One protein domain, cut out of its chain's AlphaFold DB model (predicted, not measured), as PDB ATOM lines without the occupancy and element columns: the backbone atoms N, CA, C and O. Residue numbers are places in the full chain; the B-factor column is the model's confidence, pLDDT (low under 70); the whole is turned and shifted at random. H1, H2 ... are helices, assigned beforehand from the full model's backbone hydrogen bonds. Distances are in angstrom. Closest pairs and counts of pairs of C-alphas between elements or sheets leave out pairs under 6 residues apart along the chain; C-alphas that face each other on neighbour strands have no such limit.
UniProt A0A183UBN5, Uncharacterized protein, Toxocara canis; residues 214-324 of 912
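What this domain is: This is residues 214 to 324 of the 912 residues of an uncharacterized protein of Toxocara canis (UniProt A0A183UBN5). One long helix, H1, sticks out with residues 214 to 232 as a straight arm from a small, compact helical head. In the head, the last part of H1 has H5 side by side with it on one side and H3, with the short H2, on another, while H4 crosses H5 and reaches H3 with its first residues. The printed part has 111 residues, with five named helices in the order H1, H2, H3, H4, H5, and no named strand; the class is all helix. The whole is loose, with a radius of gyration of the C-alphas of 16.7 A, and its flat outline spans 62 by 38 by 18 A, the arm making the length.

Where its parts are: H1, residues 214 to 246, begins at C-alpha 214 (91.406, 177.861, 176.377) and is 47.5 A long. H2 is residues 248 to 254, 10.4 A, and H3 is residues 258 to 270, 18.5 A. H4, residues 281 to 297, begins at C-alpha 281 (110.141, 174.154, 138.905) and is 24.2 A long. H5, residues 307 to 322, measures 23.4 A and ends at C-alpha 322 (124.200, 158.676, 131.065).

How they stand to each other: H3 is the hub, touching three other helices. It touches H1 at a steep tilt of 57 degrees, opposite ways, the closest C-alphas being those of Cys 243 and Ile 264, 6.3 A apart. H2 and H3 touch only at the corner by their link, with the C-alphas of Ile 251 and Cys 260 closest at 5.0 A. H3 touches H4 about perpendicular, at 75 degrees, with residues 281 to 282 of H4 alone; the closest C-alphas are those of Trp 261 and Pro 281, 6.2 A apart. H4 touches H5 about perpendicular, at 90 degrees, closest at the C-alphas of Val 292 and Glu 309, 5.9 A. H5 touches residues 237 to 245 of H1 at a shallow tilt of 18 degrees, the same way, with the C-alphas of Leu 238 and Cys 308 closest at 4.9 A. H1 and H4 are close but not clearly touching; H2 and H4 are apart, as are H3 and H5. In H1 and H4 every O i to N i+4 pair is within hydrogen-bond range; H3 has 6 of 9, H5 11 of 12, and H2 1 of 3, with 2 of 4 O i to N i+3 pairs.

The domain as a whole: The C-alphas farthest apart are those of Lys 214 and Thr 324, 62.3 A. Without residues 214 to 232, which stand free, the body spans 38 by 33 by 19 A. The printed part has no cut, and no link is long. Mean pLDDT of the printed part is 75.8; residues 214 to 234 and 321 to 324 are under 70.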
ATOM      1  N   LYS A 214      91.153 176.978 177.527       51.19
ATOM      2  CA  LYS A 214      91.406 177.861 176.377       51.19
ATOM      3  C   LYS A 214      92.875 177.966 175.961       51.19
ATOM      4  O   LYS A 214      93.144 178.003 174.769       51.19
ATOM      5  N   VAL A 215      93.827 178.027 176.897       47.00
ATOM      6  CA  VAL A 215      95.264 178.116 176.555       47.00
ATOM      7  C   VAL A 215      95.749 176.795 175.960       47.00
ATOM      8  O   VAL A 215      96.482 176.790 174.977       47.00
ATOM      9  N   ARG A 216      95.286 175.668 176.513       48.72
ATOM     10  CA  ARG A 216      95.599 174.328 175.998       48.72
ATOM     11  C   ARG A 216      94.959 174.069 174.634       48.72
ATOM     12  O   ARG A 216      95.576 173.452 173.781       48.72
ATOM     13  N   GLU A 217      93.744 174.565 174.437       54.78
ATOM     14  CA  GLU A 217      92.962 174.474 173.204       54.78
ATOM     15  C   GLU A 217      93.549 175.364 172.096       54.78
ATOM     16  O   GLU A 217      93.731 174.891 170.979       54.78
ATOM     17  N   CYS A 218      93.970 176.598 172.408       44.94
ATOM     18  CA  CYS A 218      94.713 177.445 171.466       44.94
ATOM     19  C   CYS A 218      96.040 176.796 171.055       44.94
ATOM     20  O   CYS A 218      96.272 176.629 169.863       44.94
ATOM     21  N   LEU A 219      96.863 176.343 172.011       41.81
ATOM     22  CA  LEU A 219      98.124 175.658 171.700       41.81
ATOM     23  C   LEU A 219      97.903 174.360 170.909       41.81
ATOM     24  O   LEU A 219      98.658 174.077 169.986       41.81
ATOM     25  N   SER A 220      96.855 173.587 171.213       45.19
ATOM     26  CA  SER A 220      96.511 172.384 170.444       45.19
ATOM     27  C   SER A 220      96.087 172.711 169.011       45.19
ATOM     28  O   SER A 220      96.407 171.949 168.104       45.19
ATOM     29  N   ASN A 221      95.388 173.828 168.795       50.78
ATOM     30  CA  ASN A 221      94.960 174.270 167.467       50.78
ATOM     31  C   ASN A 221      96.112 174.897 166.663       50.78
ATOM     32  O   ASN A 221      96.190 174.685 165.456       50.78
ATOM     33  N   GLU A 222      97.038 175.612 167.310       44.72
ATOM     34  CA  GLU A 222      98.262 176.116 166.673       44.72
ATOM     35  C   GLU A 222      99.219 174.976 166.302       44.72
ATOM     36  O   GLU A 222      99.733 174.960 165.185       44.72
ATOM     37  N   VAL A 223      99.406 173.980 167.179       45.66
ATOM     38  CA  VAL A 223     100.208 172.779 166.880       45.66
ATOM     39  C   VAL A 223      99.563 171.951 165.768       45.66
ATOM     40  O   VAL A 223     100.242 171.642 164.797       45.66
ATOM     41  N   ALA A 224      98.253 171.678 165.821       38.53
ATOM     42  CA  ALA A 224      97.559 170.980 164.733       38.53
ATOM     43  C   ALA A 224      97.607 171.761 163.404       38.53
ATOM     44  O   ALA A 224      97.739 171.166 162.332       38.53
ATOM     45  N   GLY A 225      97.555 173.096 163.463       33.88
ATOM     46  CA  GLY A 225      97.781 173.966 162.311       33.88
ATOM     47  C   GLY A 225      99.183 173.787 161.726       33.88
ATOM     48  O   GLY A 225      99.314 173.515 160.533       33.88
ATOM     49  N   LEU A 226     100.223 173.865 162.560       32.59
ATOM     50  CA  LEU A 226     101.620 173.675 162.159       32.59
ATOM     51  C   LEU A 226     101.880 172.271 161.595       32.59
ATOM     52  O   LEU A 226     102.460 172.165 160.515       32.59
ATOM     53  N   ASP A 227     101.401 171.217 162.256       33.34
ATOM     54  CA  ASP A 227     101.533 169.835 161.786       33.34
ATOM     55  C   ASP A 227     100.856 169.651 160.419       33.34
ATOM     56  O   ASP A 227     101.468 169.107 159.500       33.34
ATOM     57  N   SER A 228      99.647 170.198 160.223       39.28
ATOM     58  CA  SER A 228      98.956 170.133 158.925       39.28
ATOM     59  C   SER A 228      99.715 170.865 157.806       39.28
ATOM     60  O   SER A 228      99.778 170.381 156.675       39.28
ATOM     61  N   ILE A 229     100.352 172.000 158.115       41.91
ATOM     62  CA  ILE A 229     101.174 172.767 157.166       41.91
ATOM     63  C   ILE A 229     102.455 171.994 156.815       41.91
ATOM     64  O   ILE A 229     102.860 171.970 155.650       41.91
ATOM     65  N   ILE A 230     103.073 171.331 157.797       42.44
ATOM     66  CA  ILE A 230     104.289 170.529 157.614       42.44
ATOM     67  C   ILE A 230     103.993 169.260 156.800       42.44
ATOM     68  O   ILE A 230     104.719 168.985 155.843       42.44
ATOM     69  N   GLU A 231     102.921 168.518 157.101       48.00
ATOM     70  CA  GLU A 231     102.529 167.338 156.314       48.00
ATOM     71  C   GLU A 231     102.214 167.702 154.854       48.00
ATOM     72  O   GLU A 231     102.699 167.041 153.932       48.00
ATOM     73  N   VAL A 232     101.471 168.793 154.627       51.69
ATOM     74  CA  VAL A 232     101.125 169.278 153.280       51.69
ATOM     75  C   VAL A 232     102.363 169.728 152.493       51.69
ATOM     76  O   VAL A 232     102.471 169.415 151.306       51.69
ATOM     77  N   ALA A 233     103.319 170.414 153.126       52.88
ATOM     78  CA  ALA A 233     104.563 170.825 152.469       52.88
ATOM     79  C   ALA A 233     105.453 169.622 152.100       52.88
ATOM     80  O   ALA A 233     106.007 169.568 150.999       52.88
ATOM     81  N   VAL A 234     105.558 168.630 152.994       57.97
ATOM     82  CA  VAL A 234     106.344 167.405 152.770       57.97
ATOM     83  C   VAL A 234     105.737 166.525 151.671       57.97
ATOM     84  O   VAL A 234     106.489 165.889 150.925       57.97
ATOM     85  N   ASP A 235     104.408 166.488 151.530       70.06
ATOM     86  CA  ASP A 235     103.773 165.765 150.423       70.06
ATOM     87  C   ASP A 235     103.891 166.514 149.085       70.06
ATOM     88  O   ASP A 235     104.125 165.865 148.068       70.06
ATOM     89  N   ASP A 236     103.835 167.851 149.046       80.25
ATOM     90  CA  ASP A 236     104.034 168.602 147.793       80.25
ATOM     91  C   ASP A 236     105.467 168.473 147.240       80.25
ATOM     92  O   ASP A 236     105.641 168.189 146.057       80.25
ATOM     93  N   ASP A 237     106.511 168.543 148.078       82.81
ATOM     94  CA  ASP A 237     107.884 168.236 147.627       82.81
ATOM     95  C   ASP A 237     108.027 166.783 147.129       82.81
ATOM     96  O   ASP A 237     108.786 166.497 146.195       82.81
ATOM     97  N   LEU A 238     107.269 165.845 147.710       83.56
ATOM     98  CA  LEU A 238     107.245 164.449 147.276       83.56
ATOM     99  C   LEU A 238     106.457 164.248 145.968       83.56
ATOM    100  O   LEU A 238     106.843 163.393 145.166       83.56
ATOM    101  N   ARG A 239     105.382 165.009 145.726       85.56
ATOM    102  CA  ARG A 239     104.660 165.070 144.440       85.56
ATOM    103  C   ARG A 239     105.553 165.667 143.361       85.56
ATOM    104  O   ARG A 239     105.754 165.031 142.326       85.56
ATOM    105  N   PHE A 240     106.176 166.806 143.644       91.69
ATOM    106  CA  PHE A 240     107.085 167.497 142.740       91.69
ATOM    107  C   PHE A 240     108.196 166.570 142.232       91.69
ATOM    108  O   PHE A 240     108.335 166.362 141.026       91.69
ATOM    109  N   VAL A 241     108.933 165.910 143.132       90.00
ATOM    110  CA  VAL A 241     110.031 165.014 142.729       90.00
ATOM    111  C   VAL A 241     109.544 163.723 142.045       90.00
ATOM    112  O   VAL A 241     110.279 163.157 141.232       90.00
ATOM    113  N   LYS A 242     108.299 163.272 142.269       89.62
ATOM    114  CA  LYS A 242     107.688 162.214 141.435       89.62
ATOM    115  C   LYS A 242     107.429 162.701 140.004       89.62
ATOM    116  O   LYS A 242     107.727 161.956 139.076       89.62
ATOM    117  N   CYS A 243     106.945 163.931 139.817       89.38
ATOM    118  CA  CYS A 243     106.735 164.520 138.488       89.38
ATOM    119  C   CYS A 243     108.063 164.670 137.736       89.38
ATOM    120  O   CYS A 243     108.178 164.235 136.591       89.38
ATOM    121  N   VAL A 244     109.099 165.190 138.408       89.25
ATOM    122  CA  VAL A 244     110.456 165.299 137.843       89.25
ATOM    123  C   VAL A 244     111.038 163.926 137.505       89.25
ATOM    124  O   VAL A 244     111.737 163.798 136.505       89.25
ATOM    125  N   ARG A 245     110.715 162.875 138.273       90.31
ATOM    126  CA  ARG A 245     111.090 161.495 137.928       90.31
ATOM    127  C   ARG A 245     110.377 160.989 136.672       90.31
ATOM    128  O   ARG A 245     111.024 160.349 135.850       90.31
ATOM    129  N   ALA A 246     109.067 161.208 136.565       87.62
ATOM    130  CA  ALA A 246     108.250 160.709 135.459       87.62
ATOM    131  C   ALA A 246     108.639 161.376 134.130       87.62
ATOM    132  O   ALA A 246     108.891 160.687 133.147       87.62
ATOM    133  N   ASN A 247     108.798 162.700 134.143       88.06
ATOM    134  CA  ASN A 247     109.176 163.498 132.977       88.06
ATOM    135  C   ASN A 247     110.702 163.658 132.813       88.06
ATOM    136  O   ASN A 247     111.150 164.486 132.018       88.06
ATOM    137  N   TRP A 248     111.522 162.885 133.546       91.00
ATOM    138  CA  TRP A 248     112.981 163.075 133.561       91.00
ATOM    139  C   TRP A 248     113.600 163.002 132.165       91.00
ATOM    140  O   TRP A 248     114.508 163.767 131.863       91.00
ATOM    141  N   ASP A 249     113.081 162.131 131.302       84.06
ATOM    142  CA  ASP A 249     113.662 161.884 129.979       84.06
ATOM    143  C   ASP A 249     113.301 162.970 128.946       84.06
ATOM    144  O   ASP A 249     113.945 163.058 127.902       84.06
ATOM    145  N   ALA A 250     112.352 163.858 129.270       82.75
ATOM    146  CA  ALA A 250     112.143 165.126 128.567       82.75
ATOM    147  C   ALA A 250     113.030 166.249 129.144       82.75
ATOM    148  O   ALA A 250     113.596 167.047 128.396       82.75
ATOM    149  N   ILE A 251     113.196 166.286 130.472       84.25
ATOM    150  CA  ILE A 251     113.996 167.298 131.184       84.25
ATOM    151  C   ILE A 251     115.498 167.138 130.898       84.25
ATOM    152  O   ILE A 251     116.210 168.123 130.707       84.25
ATOM    153  N   CYS A 252     116.003 165.902 130.852       82.25
ATOM    154  CA  CYS A 252     117.436 165.610 130.791       82.25
ATOM    155  C   CYS A 252     118.104 166.023 129.468       82.25
ATOM    156  O   CYS A 252     119.319 166.225 129.444       82.25
ATOM    157  N   VAL A 253     117.319 166.197 128.397       80.06
ATOM    158  CA  VAL A 253     117.791 166.630 127.072       80.06
ATOM    159  C   VAL A 253     118.370 168.046 127.121       80.06
ATOM    160  O   VAL A 253     119.361 168.323 126.447       80.06
ATOM    161  N   ASN A 254     117.782 168.935 127.929       79.62
ATOM    162  CA  ASN A 254     118.316 170.270 128.186       79.62
ATOM    163  C   ASN A 254     117.840 170.796 129.552       79.62
ATOM    164  O   ASN A 254     116.938 171.628 129.639       79.62
ATOM    165  N   VAL A 255     118.485 170.317 130.622       80.38
ATOM    166  CA  VAL A 255     118.171 170.664 132.025       80.38
ATOM    167  C   VAL A 255     118.246 172.177 132.288       80.38
ATOM    168  O   VAL A 255     117.599 172.675 133.210       80.38
ATOM    169  N   ASP A 256     119.000 172.917 131.471       78.94
ATOM    170  CA  ASP A 256     119.149 174.366 131.573       78.94
ATOM    171  C   ASP A 256     118.061 175.180 130.842       78.94
ATOM    172  O   ASP A 256     118.008 176.398 131.016       78.94
ATOM    173  N   SER A 257     117.173 174.547 130.065       82.88
ATOM    174  CA  SER A 257     116.064 175.228 129.380       82.88
ATOM    175  C   SER A 257     114.806 175.297 130.242       82.88
ATOM    176  O   SER A 257     114.305 174.268 130.691       82.88
ATOM    177  N   GLU A 258     114.226 176.489 130.408       80.56
ATOM    178  CA  GLU A 258     112.928 176.650 131.080       80.56
ATOM    179  C   GLU A 258     111.792 175.906 130.360       80.56
ATOM    180  O   GLU A 258     110.909 175.365 131.023       80.56
ATOM    181  N   ASP A 259     111.836 175.800 129.027       77.69
ATOM    182  CA  ASP A 259     110.830 175.060 128.254       77.69
ATOM    183  C   ASP A 259     110.820 173.564 128.616       77.69
ATOM    184  O   ASP A 259     109.756 172.953 128.692       77.69
ATOM    185  N   CYS A 260     111.983 172.982 128.937       80.50
ATOM    186  CA  CYS A 260     112.081 171.603 129.425       80.50
ATOM    187  C   CYS A 260     111.491 171.429 130.836       80.50
ATOM    188  O   CYS A 260     111.127 170.315 131.205       80.50
ATOM    189  N   TRP A 261     111.360 172.508 131.614       89.31
ATOM    190  CA  TRP A 261     110.723 172.505 132.934       89.31
ATOM    191  C   TRP A 261     109.221 172.814 132.895       89.31
ATOM    192  O   TRP A 261     108.528 172.471 133.857       89.31
ATOM    193  N   ARG A 262     108.694 173.391 131.803       85.88
ATOM    194  CA  ARG A 262     107.251 173.672 131.652       85.88
ATOM    195  C   ARG A 262     106.393 172.423 131.790       85.88
ATOM    196  O   ARG A 262     105.423 172.476 132.531       85.88
ATOM    197  N   VAL A 263     106.849 171.282 131.264       85.50
ATOM    198  CA  VAL A 263     106.165 169.981 131.401       85.50
ATOM    199  C   VAL A 263     105.803 169.629 132.854       85.50
ATOM    200  O   VAL A 263     104.836 168.912 133.083       85.50
ATOM    201  N   ILE A 264     106.539 170.133 133.855       88.56
ATOM    202  CA  ILE A 264     106.217 169.940 135.278       88.56
ATOM    203  C   ILE A 264     105.108 170.884 135.756       88.56
ATOM    204  O   ILE A 264     104.248 170.446 136.517       88.56
ATOM    205  N   SER A 265     105.098 172.139 135.301       86.00
ATOM    206  CA  SER A 265     103.982 173.068 135.525       86.00
ATOM    207  C   SER A 265     102.704 172.552 134.863       86.00
ATOM    208  O   SER A 265     101.660 172.506 135.506       86.00
ATOM    209  N   ASP A 266     102.815 172.096 133.615       86.12
ATOM    210  CA  ASP A 266     101.710 171.555 132.822       86.12
ATOM    211  C   ASP A 266     101.160 170.281 133.491       86.12
ATOM    212  O   ASP A 266      99.974 170.212 133.797       86.12
ATOM    213  N   THR A 267     102.036 169.347 133.902       84.88
ATOM    214  CA  THR A 267     101.649 168.157 134.695       84.88
ATOM    215  C   THR A 267     100.916 168.531 135.992       84.88
ATOM    216  O   THR A 267      99.993 167.822 136.392       84.88
ATOM    217  N   TYR A 268     101.304 169.615 136.674       85.88
ATOM    218  CA  TYR A 268     100.596 170.085 137.873       85.88
ATOM    219  C   TYR A 268      99.190 170.600 137.533       85.88
ATOM    220  O   TYR A 268      98.231 170.221 138.205       85.88
ATOM    221  N   ILE A 269      99.053 171.401 136.471       85.69
ATOM    222  CA  ILE A 269      97.769 171.936 135.996       85.69
ATOM    223  C   ILE A 269      96.831 170.797 135.562       85.69
ATOM    224  O   ILE A 269      95.698 170.734 136.040       85.69
ATOM    225  N   ASP A 270      97.318 169.861 134.744       82.81
ATOM    226  CA  ASP A 270      96.546 168.728 134.210       82.81
ATOM    227  C   ASP A 270      96.011 167.793 135.308       82.81
ATOM    228  O   ASP A 270      94.928 167.224 135.177       82.81
ATOM    229  N   ASN A 271      96.746 167.646 136.417       78.81
ATOM    230  CA  ASN A 271      96.323 166.846 137.573       78.81
ATOM    231  C   ASN A 271      95.511 167.650 138.614       78.81
ATOM    232  O   ASN A 271      95.174 167.116 139.674       78.81
ATOM    233  N   GLY A 272      95.205 168.927 138.350       80.25
ATOM    234  CA  GLY A 272      94.482 169.801 139.279       80.25
ATOM    235  C   GLY A 272      95.258 170.117 140.564       80.25
ATOM    236  O   GLY A 272      94.655 170.333 141.615       80.25
ATOM    237  N   TRP A 273      96.594 170.102 140.520       83.88
ATOM    238  CA  TRP A 273      97.457 170.376 141.669       83.88
ATOM    239  C   TRP A 273      97.903 171.838 141.689       83.88
ATOM    240  O   TRP A 273      98.559 172.332 140.775       83.88
ATOM    241  N   GLU A 274      97.594 172.534 142.783       78.94
ATOM    242  CA  GLU A 274      98.037 173.911 142.995       78.94
ATOM    243  C   GLU A 274      99.569 174.004 143.085       78.94
ATOM    244  O   GLU A 274     100.194 173.381 143.947       78.94
ATOM    245  N   TRP A 275     100.182 174.851 142.254       80.00
ATOM    246  CA  TRP A 275     101.603 175.173 142.380       80.00
ATOM    247  C   TRP A 275     101.840 176.111 143.576       80.00
ATOM    248  O   TRP A 275     101.828 177.334 143.455       80.00
ATOM    249  N   ARG A 276     102.050 175.529 144.763       71.25
ATOM    250  CA  ARG A 276     102.216 176.266 146.035       71.25
ATOM    251  C   ARG A 276     103.634 176.807 146.273       71.25
ATOM    252  O   ARG A 276     103.873 177.531 147.241       71.25
ATOM    253  N   SER A 277     104.583 176.480 145.397       72.94
ATOM    254  CA  SER A 277     105.971 176.938 145.478       72.94
ATOM    255  C   SER A 277     106.134 178.363 144.936       72.94
ATOM    256  O   SER A 277     105.789 178.644 143.793       72.94
ATOM    257  N   LYS A 278     106.768 179.247 145.719       77.69
ATOM    258  CA  LYS A 278     107.218 180.577 145.247       77.69
ATOM    259  C   LYS A 278     108.362 180.502 144.224       77.69
ATOM    260  O   LYS A 278     108.638 181.486 143.552       77.69
ATOM    261  N   HIS A 279     109.022 179.349 144.143       81.38
ATOM    262  CA  HIS A 279     110.089 179.045 143.199       81.38
ATOM    263  C   HIS A 279     109.539 178.413 141.923       81.38
ATOM    264  O   HIS A 279     108.589 177.621 141.983       81.38
ATOM    265  N   LEU A 280     110.188 178.698 140.793       87.12
ATOM    266  CA  LEU A 280     109.962 177.988 139.530       87.12
ATOM    267  C   LEU A 280     110.346 176.496 139.666       87.12
ATOM    268  O   LEU A 280     111.171 176.159 140.523       87.12
ATOM    269  N   PRO A 281     109.821 175.583 138.820       88.94
ATOM    270  CA  PRO A 281     110.141 174.154 138.905       88.94
ATOM    271  C   PRO A 281     111.649 173.866 138.897       88.94
ATOM    272  O   PRO A 281     112.135 173.107 139.736       88.94
ATOM    273  N   ARG A 282     112.408 174.550 138.029       90.19
ATOM    274  CA  ARG A 282     113.876 174.481 137.986       90.19
ATOM    275  C   ARG A 282     114.513 174.844 139.332       90.19
ATOM    276  O   ARG A 282     115.299 174.071 139.871       90.19
ATOM    277  N   GLU A 283     114.174 176.006 139.885       87.56
ATOM    278  CA  GLU A 283     114.729 176.501 141.153       87.56
ATOM    279  C   GLU A 283     114.419 175.555 142.323       87.56
ATOM    280  O   GLU A 283     115.296 175.261 143.140       87.56
ATOM    281  N   ARG A 284     113.183 175.036 142.383       88.88
ATOM    282  CA  ARG A 284     112.753 174.061 143.396       88.88
ATOM    283  C   ARG A 284     113.584 172.779 143.309       88.88
ATOM    284  O   ARG A 284     114.079 172.297 144.328       88.88
ATOM    285  N   TRP A 285     113.806 172.268 142.097       92.00
ATOM    286  CA  TRP A 285     114.672 171.114 141.854       92.00
ATOM    287  C   TRP A 285     116.128 171.371 142.249       92.00
ATOM    288  O   TRP A 285     116.725 170.555 142.954       92.00
ATOM    289  N   GLU A 286     116.692 172.516 141.865       89.56
ATOM    290  CA  GLU A 286     118.053 172.883 142.253       89.56
ATOM    291  C   GLU A 286     118.217 172.983 143.775       89.56
ATOM    292  O   GLU A 286     119.252 172.579 144.302       89.56
ATOM    293  N   ASN A 287     117.220 173.496 144.500       88.12
ATOM    294  CA  ASN A 287     117.258 173.594 145.960       88.12
ATOM    295  C   ASN A 287     117.198 172.212 146.634       88.12
ATOM    296  O   ASN A 287     117.967 171.951 147.563       88.12
ATOM    297  N   ILE A 288     116.386 171.289 146.111       88.62
ATOM    298  CA  ILE A 288     116.354 169.889 146.565       88.62
ATOM    299  C   ILE A 288     117.695 169.191 146.274       88.62
ATOM    300  O   ILE A 288     118.239 168.522 147.157       88.62
ATOM    301  N   ILE A 289     118.289 169.402 145.093       92.56
ATOM    302  CA  ILE A 289     119.633 168.896 144.766       92.56
ATOM    303  C   ILE A 289     120.701 169.478 145.702       92.56
ATOM    304  O   ILE A 289     121.534 168.724 146.202       92.56
ATOM    305  N   LYS A 290     120.672 170.783 146.008       91.94
ATOM    306  CA  LYS A 290     121.611 171.418 146.955       91.94
ATOM    307  C   LYS A 290     121.527 170.762 148.345       91.94
ATOM    308  O   LYS A 290     122.568 170.500 148.949       91.94
ATOM    309  N   GLY A 291     120.324 170.409 148.814       86.94
ATOM    310  CA  GLY A 291     120.110 169.649 150.056       86.94
ATOM    311  C   GLY A 291     120.661 168.215 150.010       86.94
ATOM    312  O   GLY A 291     121.410 167.807 150.904       86.94
ATOM    313  N   VAL A 292     120.367 167.474 148.935       89.44
ATOM    314  CA  VAL A 292     120.904 166.122 148.678       89.44
ATOM    315  C   VAL A 292     122.435 166.126 148.643       89.44
ATOM    316  O   VAL A 292     123.078 165.304 149.300       89.44
ATOM    317  N   GLU A 293     123.037 167.075 147.926       88.75
ATOM    318  CA  GLU A 293     124.486 167.225 147.863       88.75
ATOM    319  C   GLU A 293     125.099 167.589 149.214       88.75
ATOM    320  O   GLU A 293     126.171 167.078 149.535       88.75
ATOM    321  N   ALA A 294     124.456 168.450 150.008       89.50
ATOM    322  CA  ALA A 294     124.933 168.799 151.343       89.50
ATOM    323  C   ALA A 294     124.985 167.557 152.247       89.50
ATOM    324  O   ALA A 294     126.050 167.244 152.779       89.50
ATOM    325  N   LYS A 295     123.893 166.782 152.323       87.62
ATOM    326  CA  LYS A 295     123.839 165.524 153.094       87.62
ATOM    327  C   LYS A 295     124.851 164.484 152.607       87.62
ATOM    328  O   LYS A 295     125.449 163.771 153.412       87.62
ATOM    329  N   ARG A 296     125.092 164.422 151.295       83.00
ATOM    330  CA  ARG A 296     126.110 163.553 150.684       83.00
ATOM    331  C   ARG A 296     127.543 164.007 150.991       83.00
ATOM    332  O   ARG A 296     128.406 163.156 151.191       83.00
ATOM    333  N   LYS A 297     127.803 165.317 151.064       85.06
ATOM    334  CA  LYS A 297     129.098 165.902 151.472       85.06
ATOM    335  C   LYS A 297     129.358 165.737 152.975       85.06
ATOM    336  O   LYS A 297     130.511 165.589 153.363       85.06
ATOM    337  N   SER A 298     128.310 165.691 153.800       76.44
ATOM    338  CA  SER A 298     128.380 165.385 155.236       76.44
ATOM    339  C   SER A 298     128.215 163.889 155.564       76.44
ATOM    340  O   SER A 298     127.872 163.553 156.693       76.44
ATOM    341  N   PHE A 299     128.433 162.994 154.589       79.50
ATOM    342  CA  PHE A 299     128.440 161.528 154.745       79.50
ATOM    343  C   PHE A 299     127.180 160.901 155.385       79.50
ATOM    344  O   PHE A 299     127.235 159.785 155.901       79.50
ATOM    345  N   VAL A 300     126.024 161.572 155.319       78.94
ATOM    346  CA  VAL A 300     124.770 161.055 155.891       78.94
ATOM    347  C   VAL A 300     124.343 159.781 155.141       78.94
ATOM    348  O   VAL A 300     124.268 159.796 153.907       78.94
ATOM    349  N   PRO A 301     124.032 158.670 155.836       76.75
ATOM    350  CA  PRO A 301     123.575 157.448 155.182       76.75
ATOM    351  C   PRO A 301     122.262 157.647 154.412       76.75
ATOM    352  O   PRO A 301     121.308 158.240 154.907       76.75
ATOM    353  N   MET A 302     122.153 157.048 153.222       73.88
ATOM    354  CA  MET A 302     120.979 157.189 152.334       73.88
ATOM    355  C   MET A 302     119.654 156.666 152.943       73.88
ATOM    356  O   MET A 302     118.578 156.944 152.415       73.88
ATOM    357  N   LYS A 303     119.708 155.927 154.061       79.56
ATOM    358  CA  LYS A 303     118.534 155.547 154.871       79.56
ATOM    359  C   LYS A 303     117.888 156.740 155.594       79.56
ATOM    360  O   LYS A 303     116.670 156.750 155.749       79.56
ATOM    361  N   ASP A 304     118.691 157.739 155.961       78.06
ATOM    362  CA  ASP A 304     118.312 158.907 156.771       78.06
ATOM    363  C   ASP A 304     117.942 160.122 155.888       78.06
ATOM    364  O   ASP A 304     117.676 161.224 156.365       78.06
ATOM    365  N   PHE A 305     117.905 159.916 154.569       83.31
ATOM    366  CA  PHE A 305     117.346 160.848 153.593       83.31
ATOM    367  C   PHE A 305     115.811 160.727 153.592       83.31
ATOM    368  O   PHE A 305     115.250 159.626 153.692       83.31
ATOM    369  N   SER A 306     115.104 161.841 153.397       85.38
ATOM    370  CA  SER A 306     113.648 161.843 153.207       85.38
ATOM    371  C   SER A 306     113.222 161.033 151.969       85.38
ATOM    372  O   SER A 306     114.045 160.601 151.153       85.38
ATOM    373  N   LYS A 307     111.911 160.795 151.811       83.81
ATOM    374  CA  LYS A 307     111.370 160.120 150.614       83.81
ATOM    375  C   LYS A 307     111.660 160.928 149.339       83.81
ATOM    376  O   LYS A 307     112.008 160.333 148.325       83.81
ATOM    377  N   CYS A 308     111.569 162.257 149.423       86.94
ATOM    378  CA  CYS A 308     111.885 163.199 148.349       86.94
ATOM    379  C   CYS A 308     113.376 163.115 147.957       86.94
ATOM    380  O   CYS A 308     113.708 162.726 146.835       86.94
ATOM    381  N   GLU A 309     114.281 163.336 148.915       89.19
ATOM    382  CA  GLU A 309     115.738 163.332 148.690       89.19
ATOM    383  C   GLU A 309     116.264 161.999 148.136       89.19
ATOM    384  O   GLU A 309     117.170 161.986 147.300       89.19
ATOM    385  N   ARG A 310     115.689 160.860 148.552       87.31
ATOM    386  CA  ARG A 310     116.052 159.541 148.000       87.31
ATOM    387  C   ARG A 310     115.710 159.395 146.523       87.31
ATOM    388  O   ARG A 310     116.464 158.742 145.807       87.31
ATOM    389  N   ILE A 311     114.597 159.968 146.067       87.12
ATOM    390  CA  ILE A 311     114.220 159.925 144.651       87.12
ATOM    391  C   ILE A 311     115.122 160.871 143.846       87.12
ATOM    392  O   ILE A 311     115.615 160.476 142.790       87.12
ATOM    393  N   ALA A 312     115.430 162.058 144.377       89.25
ATOM    394  CA  ALA A 312     116.353 163.001 143.746       89.25
ATOM    395  C   ALA A 312     117.780 162.427 143.577       89.25
ATOM    396  O   ALA A 312     118.315 162.442 142.470       89.25
ATOM    397  N   GLU A 313     118.371 161.813 144.611       90.44
ATOM    398  CA  GLU A 313     119.694 161.154 144.514       90.44
ATOM    399  C   GLU A 313     119.695 159.976 143.513       90.44
ATOM    400  O   GLU A 313     120.708 159.729 142.856       90.44
ATOM    401  N   LEU A 314     118.575 159.259 143.331       88.25
ATOM    402  CA  LEU A 314     118.462 158.230 142.283       88.25
ATOM    403  C   LEU A 314     118.482 158.838 140.870       88.25
ATOM    404  O   LEU A 314     119.133 158.285 139.983       88.25
ATOM    405  N   ILE A 315     117.832 159.985 140.668       88.00
ATOM    406  CA  ILE A 315     117.836 160.721 139.395       88.00
ATOM    407  C   ILE A 315     119.235 161.289 139.099       88.00
ATOM    408  O   ILE A 315     119.761 161.092 138.005       88.00
ATOM    409  N   MET A 316     119.909 161.881 140.094       85.62
ATOM    410  CA  MET A 316     121.300 162.349 139.966       85.62
ATOM    411  C   MET A 316     122.286 161.213 139.637       85.62
ATOM    412  O   MET A 316     123.267 161.411 138.913       85.62
ATOM    413  N   ARG A 317     122.037 159.996 140.139       82.62
ATOM    414  CA  ARG A 317     122.802 158.796 139.759       82.62
ATOM    415  C   ARG A 317     122.480 158.310 138.346       82.62
ATOM    416  O   ARG A 317     123.344 157.693 137.730       82.62
ATOM    417  N   ARG A 318     121.285 158.569 137.810       80.75
ATOM    418  CA  ARG A 318     120.947 158.245 136.418       80.75
ATOM    419  C   ARG A 318     121.715 159.157 135.454       80.75
ATOM    420  O   ARG A 318     122.509 158.654 134.660       80.75
ATOM    421  N   SER A 319     121.598 160.474 135.619       75.44
ATOM    422  CA  SER A 319     122.229 161.455 134.721       75.44
ATOM    423  C   SER A 319     123.760 161.361 134.687       75.44
ATOM    424  O   SER A 319     124.365 161.417 133.619       75.44
ATOM    425  N   THR A 320     124.410 161.126 135.832       72.19
ATOM    426  CA  THR A 320     125.874 160.938 135.892       72.19
ATOM    427  C   THR A 320     126.365 159.651 135.208       72.19
ATOM    428  O   THR A 320     127.494 159.613 134.707       72.19
ATOM    429  N   ASN A 321     125.524 158.614 135.115       63.09
ATOM    430  CA  ASN A 321     125.810 157.398 134.345       63.09
ATOM    431  C   ASN A 321     125.515 157.565 132.842       63.09
ATOM    432  O   ASN A 321     126.215 156.989 132.010       63.09
ATOM    433  N   GLU A 322     124.516 158.365 132.468       56.94
ATOM    434  CA  GLU A 322     124.200 158.676 131.065       56.94
ATOM    435  C   GLU A 322     125.264 159.596 130.444       56.94
ATOM    436  O   GLU A 322     125.784 159.298 129.369       56.94
ATOM    437  N   ALA A 323     125.730 160.607 131.185       55.38
ATOM    438  CA  ALA A 323     126.859 161.460 130.797       55.38
ATOM    439  C   ALA A 323     128.196 160.703 130.633       55.38
ATOM    440  O   ALA A 323     129.125 161.216 130.013       55.38
ATOM    441  N   THR A 324     128.315 159.473 131.154       49.25
ATOM    442  CA  THR A 324     129.472 158.584 130.919       49.25
ATOM    443  C   THR A 324     129.220 157.491 129.871       49.25
ATOM    444  O   THR A 324     130.109 156.672 129.630       49.25
TER     445      THR A 324